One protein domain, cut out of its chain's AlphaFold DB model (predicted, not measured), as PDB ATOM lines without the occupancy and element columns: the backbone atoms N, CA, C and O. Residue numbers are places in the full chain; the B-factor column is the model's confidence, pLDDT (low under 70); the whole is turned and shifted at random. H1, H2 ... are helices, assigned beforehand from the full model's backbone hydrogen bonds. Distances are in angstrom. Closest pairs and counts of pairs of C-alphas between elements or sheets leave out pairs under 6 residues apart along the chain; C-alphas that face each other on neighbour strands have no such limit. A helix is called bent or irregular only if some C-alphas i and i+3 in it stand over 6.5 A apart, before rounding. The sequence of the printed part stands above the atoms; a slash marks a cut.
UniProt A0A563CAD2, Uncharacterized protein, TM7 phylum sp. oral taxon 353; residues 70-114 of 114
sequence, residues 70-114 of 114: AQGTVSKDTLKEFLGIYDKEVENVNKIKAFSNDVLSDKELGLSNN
ATOM      1  N   ALA A  70      60.706 -15.958  51.080       73.19
ATOM      2  CA  ALA A  70      61.114 -16.403  49.751       73.19
ATOM      3  C   ALA A  70      62.507 -17.061  49.736       73.19
ATOM      4  O   ALA A  70      62.807 -17.839  48.829       73.19
ATOM      5  N   GLN A  71      63.355 -16.760  50.724       79.69
ATOM      6  CA  GLN A  71      64.672 -17.377  50.925       79.69
ATOM      7  C   GLN A  71      64.742 -18.215  52.213       79.69
ATOM      8  O   GLN A  71      65.827 -18.612  52.643       79.69
ATOM      9  N   GLY A  72      63.591 -18.511  52.822       75.44
ATOM     10  CA  GLY A  72      63.496 -19.288  54.051       75.44
ATOM     11  C   GLY A  72      63.921 -20.749  53.881       75.44
ATOM     12  O   GLY A  72      63.971 -21.309  52.785       75.44
ATOM     13  N   THR A  73      64.222 -21.409  55.000       81.31
ATOM     14  CA  THR A  73      64.622 -22.823  54.987       81.31
ATOM     15  C   THR A  73      63.418 -23.732  54.726       81.31
ATOM     16  O   THR A  73      62.424 -23.699  55.455       81.31
ATOM     17  N   VAL A  74      63.532 -24.603  53.721       83.00
ATOM     18  CA  VAL A  74      62.527 -25.632  53.414       83.00
ATOM     19  C   VAL A  74      62.735 -26.831  54.340       83.00
ATOM     20  O   VAL A  74      63.569 -27.700  54.085       83.00
ATOM     21  N   SER A  75      61.992 -26.861  55.447       86.44
ATOM     22  CA  SER A  75      62.002 -27.954  56.427       86.44
ATOM     23  C   SER A  75      60.694 -28.754  56.399       86.44
ATOM     24  O   SER A  75      59.705 -28.336  55.794       86.44
ATOM     25  N   LYS A  76      60.664 -29.908  57.082       86.38
ATOM     26  CA  LYS A  76      59.425 -30.692  57.251       86.38
ATOM     27  C   LYS A  76      58.333 -29.896  57.966       86.38
ATOM     28  O   LYS A  76      57.164 -30.047  57.622       86.38
ATOM     29  N   ASP A  77      58.717 -29.051  58.918       85.12
ATOM     30  CA  ASP A  77      57.779 -28.223  59.672       85.12
ATOM     31  C   ASP A  77      57.209 -27.111  58.786       85.12
ATOM     32  O   ASP A  77      55.992 -26.945  58.731       85.12
ATOM     33  N   THR A  78      58.059 -26.464  57.979       84.19
ATOM     34  CA  THR A  78      57.644 -25.467  56.974       84.19
ATOM     35  C   THR A  78      56.657 -26.067  55.969       84.19
ATOM     36  O   THR A  78      55.638 -25.465  55.644       84.19
ATOM     37  N   LEU A  79      56.929 -27.288  55.493       85.31
ATOM     38  CA  LEU A  79      56.048 -27.984  54.555       85.31
ATOM     39  C   LEU A  79      54.703 -28.347  55.199       85.31
ATOM     40  O   LEU A  79      53.660 -28.230  54.559       85.31
ATOM     41  N   LYS A  80      54.714 -28.776  56.464       89.50
ATOM     42  CA  LYS A  80      53.494 -29.104  57.212       89.50
ATOM     43  C   LYS A  80      52.625 -27.867  57.443       89.50
ATOM     44  O   LYS A  80      51.408 -27.952  57.306       89.50
ATOM     45  N   GLU A  81      53.240 -26.736  57.771       86.12
ATOM     46  CA  GLU A  81      52.548 -25.457  57.929       86.12
ATOM     47  C   GLU A  81      51.932 -24.991  56.605       86.12
ATOM     48  O   GLU A  81      50.748 -24.652  56.561       86.12
ATOM     49  N   PHE A  82      52.696 -25.067  55.511       86.56
ATOM     50  CA  PHE A  82      52.210 -24.731  54.174       86.56
ATOM     51  C   PHE A  82      50.995 -25.575  53.777       86.56
ATOM     52  O   PHE A  82      49.978 -25.024  53.360       86.56
ATOM     53  N   LEU A  83      51.074 -26.901  53.945       89.12
ATOM     54  CA  LEU A  83      49.965 -27.808  53.630       89.12
ATOM     55  C   LEU A  83      48.718 -27.494  54.467       89.12
ATOM     56  O   LEU A  83      47.617 -27.475  53.929       89.12
ATOM     57  N   GLY A  84      48.881 -27.161  55.751       88.56
ATOM     58  CA  GLY A  84      47.758 -26.768  56.604       88.56
ATOM     59  C   GLY A  84      47.060 -25.481  56.145       88.56
ATOM     60  O   GLY A  84      45.831 -25.400  56.172       88.56
ATOM     61  N   ILE A  85      47.823 -24.478  55.696       85.75
ATOM     62  CA  ILE A  85      47.266 -23.237  55.130       85.75
ATOM     63  C   ILE A  85      46.587 -23.520  53.785       85.75
ATOM     64  O   ILE A  85      45.484 -23.030  53.541       85.75
ATOM     65  N   TYR A  86      47.219 -24.334  52.939       84.88
ATOM     66  CA  TYR A  86      46.685 -24.739  51.642       84.88
ATOM     67  C   TYR A  86      45.333 -25.449  51.784       84.88
ATOM     68  O   TYR A  86      44.363 -25.036  51.153       84.88
ATOM     69  N   ASP A  87      45.232 -26.446  52.667       87.62
ATOM     70  CA  ASP A  87      43.994 -27.201  52.890       87.62
ATOM     71  C   ASP A  87      42.853 -26.296  53.376       87.62
ATOM     72  O   ASP A  87      41.713 -26.408  52.917       87.62
ATOM     73  N   LYS A  88      43.163 -25.337  54.258       84.81
ATOM     74  CA  LYS A  88      42.194 -24.355  54.758       84.81
ATOM     75  C   LYS A  88      41.674 -23.441  53.647       84.81
ATOM     76  O   LYS A  88      40.486 -23.116  53.621       84.81
ATOM     77  N   GLU A  89      42.543 -23.026  52.730       81.38
ATOM     78  CA  GLU A  89      42.140 -22.177  51.610       81.38
ATOM     79  C   GLU A  89      41.378 -22.965  50.539       81.38
ATOM     80  O   GLU A  89      40.385 -22.464  50.012       81.38
ATOM     81  N   VAL A  90      41.738 -24.230  50.293       80.88
ATOM     82  CA  VAL A  90      40.948 -25.152  49.457       80.88
ATOM     83  C   VAL A  90      39.534 -25.318  50.016       80.88
ATOM     84  O   VAL A  90      38.563 -25.266  49.260       80.88
ATOM     85  N   GLU A  91      39.381 -25.460  51.333       81.50
ATOM     86  CA  GLU A  91      38.061 -25.538  51.967       81.50
ATOM     87  C   GLU A  91      37.252 -24.243  51.772       81.50
ATOM     88  O   GLU A  91      36.057 -24.293  51.471       81.50
ATOM     89  N   ASN A  92      37.894 -23.075  51.889       75.88
ATOM     90  CA  ASN A  92      37.257 -21.781  51.637       75.88
ATOM     91  C   ASN A  92      36.823 -21.628  50.175       75.88
ATOM     92  O   ASN A  92      35.701 -21.190  49.914       75.88
ATOM     93  N   VAL A  93      37.673 -22.020  49.225       73.56
ATOM     94  CA  VAL A  93      37.354 -21.988  47.791       73.56
ATOM     95  C   VAL A  93      36.214 -22.949  47.471       73.56
ATOM     96  O   VAL A  93      35.298 -22.561  46.762       73.56
ATOM     97  N   ASN A  94      36.189 -24.151  48.049       70.62
ATOM     98  CA  ASN A  94      35.092 -25.104  47.845       70.62
ATOM     99  C   ASN A  94      33.743 -24.604  48.395       70.62
ATOM    100  O   ASN A  94      32.692 -24.948  47.852       70.62
ATOM    101  N   LYS A  95      33.741 -23.774  49.447       69.62
ATOM    102  CA  LYS A  95      32.517 -23.118  49.955       69.62
ATOM    103  C   LYS A  95      31.976 -22.075  48.978       69.62
ATOM    104  O   LYS A  95      30.769 -21.832  48.934       69.62
ATOM    105  N   ILE A  96      32.852 -21.465  48.186       64.75
ATOM    106  CA  ILE A  96      32.481 -20.537  47.126       64.75
ATOM    107  C   ILE A  96      32.199 -21.390  45.882       64.75
ATOM    108  O   ILE A  96      33.114 -21.823  45.194       64.75
ATOM    109  N   LYS A  97      30.921 -21.619  45.550       59.50
ATOM    110  CA  LYS A  97      30.465 -22.377  44.357       59.50
ATOM    111  C   LYS A  97      30.924 -21.806  42.990       59.50
ATOM    112  O   LYS A  97      30.330 -22.101  41.963       59.50
ATOM    113  N   ALA A  98      31.969 -20.986  42.933       58.75
ATOM    114  CA  ALA A  98      32.548 -20.456  41.703       58.75
ATOM    115  C   ALA A  98      33.174 -21.545  40.809       58.75
ATOM    116  O   ALA A  98      33.293 -21.333  39.607       58.75
ATOM    117  N   PHE A  99      33.534 -22.703  41.377       57.62
ATOM    118  CA  PHE A  99      34.104 -23.849  40.651       57.62
ATOM    119  C   PHE A  99      33.297 -25.143  40.828       57.62
ATOM    120  O   PHE A  99      33.796 -26.229  40.538       57.62
ATOM    121  N   SER A 100      32.063 -25.064  41.340       62.19
ATOM    122  CA  SER A 100      31.223 -26.260  41.455       62.19
ATOM    123  C   SER A 100      30.930 -26.817  40.067       62.19
ATOM    124  O   SER A 100      30.621 -26.050  39.164       62.19
ATOM    125  N   ASN A 101      30.942 -28.140  39.907       59.38
ATOM    126  CA  ASN A 101      30.655 -28.798  38.625       59.38
ATOM    127  C   ASN A 101      29.292 -28.385  38.015       59.38
ATOM    128  O   ASN A 101      29.083 -28.531  36.818       59.38
ATOM    129  N   ASP A 102      28.398 -27.799  38.821       64.06
ATOM    130  CA  ASP A 102      27.141 -27.182  38.389       64.06
ATOM    131  C   ASP A 102      27.325 -26.074  37.331       64.06
ATOM    132  O   ASP A 102      26.524 -26.021  36.400       64.06
ATOM    133  N   VAL A 103      28.376 -25.234  37.396       62.22
ATOM    134  CA  VAL A 103      28.639 -24.200  36.356       62.22
ATOM    135  C   VAL A 103      29.133 -24.793  35.033       62.22
ATOM    136  O   VAL A 103      29.093 -24.117  34.010       62.22
ATOM    137  N   LEU A 104      29.569 -26.053  35.042       64.12
ATOM    138  CA  LEU A 104      29.905 -26.834  33.850       64.12
ATOM    139  C   LEU A 104      28.840 -27.897  33.545       64.12
ATOM    140  O   LEU A 104      29.087 -28.801  32.753       64.12
ATOM    141  N   SER A 105      27.671 -27.830  34.187       69.56
ATOM    142  CA  SER A 105      26.597 -28.775  33.903       69.56
ATOM    143  C   SER A 105      26.041 -28.547  32.499       69.56
ATOM    144  O   SER A 105      25.991 -27.415  32.017       69.56
ATOM    145  N   ASP A 106      25.546 -29.609  31.864       75.56
ATOM    146  CA  ASP A 106      24.929 -29.535  30.532       75.56
ATOM    147  C   ASP A 106      23.786 -28.509  30.469       75.56
ATOM    148  O   ASP A 106      23.513 -27.932  29.420       75.56
ATOM    149  N   LYS A 107      23.138 -28.230  31.606       74.00
ATOM    150  CA  LYS A 107      22.115 -27.191  31.734       74.00
ATOM    151  C   LYS A 107      22.698 -25.779  31.610       74.00
ATOM    152  O   LYS A 107      22.161 -24.977  30.852       74.00
ATOM    153  N   GLU A 108      23.778 -25.480  32.329       72.75
ATOM    154  CA  GLU A 108      24.429 -24.160  32.303       72.75
ATOM    155  C   GLU A 108      25.273 -23.959  31.028       72.75
ATOM    156  O   GLU A 108      25.420 -22.837  30.548       72.75
ATOM    157  N   LEU A 109      25.762 -25.048  30.420       70.75
ATOM    158  CA  LEU A 109      26.454 -25.049  29.125       70.75
ATOM    159  C   LEU A 109      25.501 -25.060  27.916       70.75
ATOM    160  O   LEU A 109      25.960 -25.012  26.774       70.75
ATOM    161  N   GLY A 110      24.184 -25.128  28.141       67.81
ATOM    162  CA  GLY A 110      23.183 -25.166  27.069       67.81
ATOM    163  C   GLY A 110      23.241 -26.431  26.200       67.81
ATOM    164  O   GLY A 110      22.761 -26.419  25.070       67.81
ATOM    165  N   LEU A 111      23.832 -27.510  26.718       75.75
ATOM    166  CA  LEU A 111      23.972 -28.821  26.078       75.75
ATOM    167  C   LEU A 111      22.810 -29.775  26.406       75.75
ATOM    168  O   LEU A 111      22.791 -30.905  25.922       75.75
ATOM    169  N   SER A 112      21.831 -29.337  27.210       64.94
ATOM    170  CA  SER A 112      20.604 -30.095  27.468       64.94
ATOM    171  C   SER A 112      19.775 -30.211  26.184       64.94
ATOM    172  O   SER A 112      18.969 -29.337  25.866       64.94
ATOM    173  N   ASN A 113      19.980 -31.301  25.450       61.22
ATOM    174  CA  ASN A 113      19.156 -31.681  24.309       61.22
ATOM    175  C   ASN A 113      17.726 -32.030  24.761       61.22
ATOM    176  O   ASN A 113      17.532 -32.616  25.827       61.22
ATOM    177  N   ASN A 114      16.756 -31.649  23.923       50.41
ATOM    178  CA  ASN A 114      15.392 -32.197  23.902       50.41
ATOM    179  C   ASN A 114      15.404 -33.727  23.818       50.41
ATOM    180  O   ASN A 114      16.229 -34.249  23.031       50.41
TER     181      ASN A 114
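This is residues 70 to 114 of the 114 residues of an uncharacterized protein of TM7 phylum sp. oral taxon 353 (UniProt A0A563CAD2). One long helix, H1, makes about half of a thin, drawn-out rod, and a thinner stretch with the single short helix H2 runs on from its far end to a loose tail, with no core and no part folded back on another. At the other end of H1, residues 70 to 75 turn off to one side of its line. The printed part has 45 residues with two named helices, H1 then H2, which hold 24 of them; there is no named strand, and the class is all helix. The whole is extended, with a radius of gyration of the C-alphas of 18.3 A and spans of 59 by 18 by 15 A.

The longest helix is H1, residues 76 to 95, and H2, residues 101 to 104, follows it after a tight link of 5 residues. The two are apart, with no C-alpha of the one within 8 A of the other. The printed residues 70 to 114 stand free: no C-alpha 8 or more residues away along the chain comes within 10 A. Every pair of O i and N i+4 inside H1 is within hydrogen-bond range, while H2 is too short for such a pair and has its 1 pair of O i and N i+3 within range.

H1 begins at C-alpha 76 at (59.425, -30.692, 57.251) and ends at C-alpha 95 at (32.517, -23.118, 49.955), 28.9 A from first to last C-alpha. H2 measures 5.2 A from C-alpha 101 to C-alpha 104, the latter at (29.905, -26.834, 33.850). Neither helix is bent.

The C-alphas farthest apart are those of Thr 73 and Asn 114, 59.0 A. The printed part has no cut and ends at the chain's last residue, Asn 114. Its mean pLDDT is 74.9, and the model's confidence is under 70 at residues 95 to 105, residue 110 and residues 112 to 114.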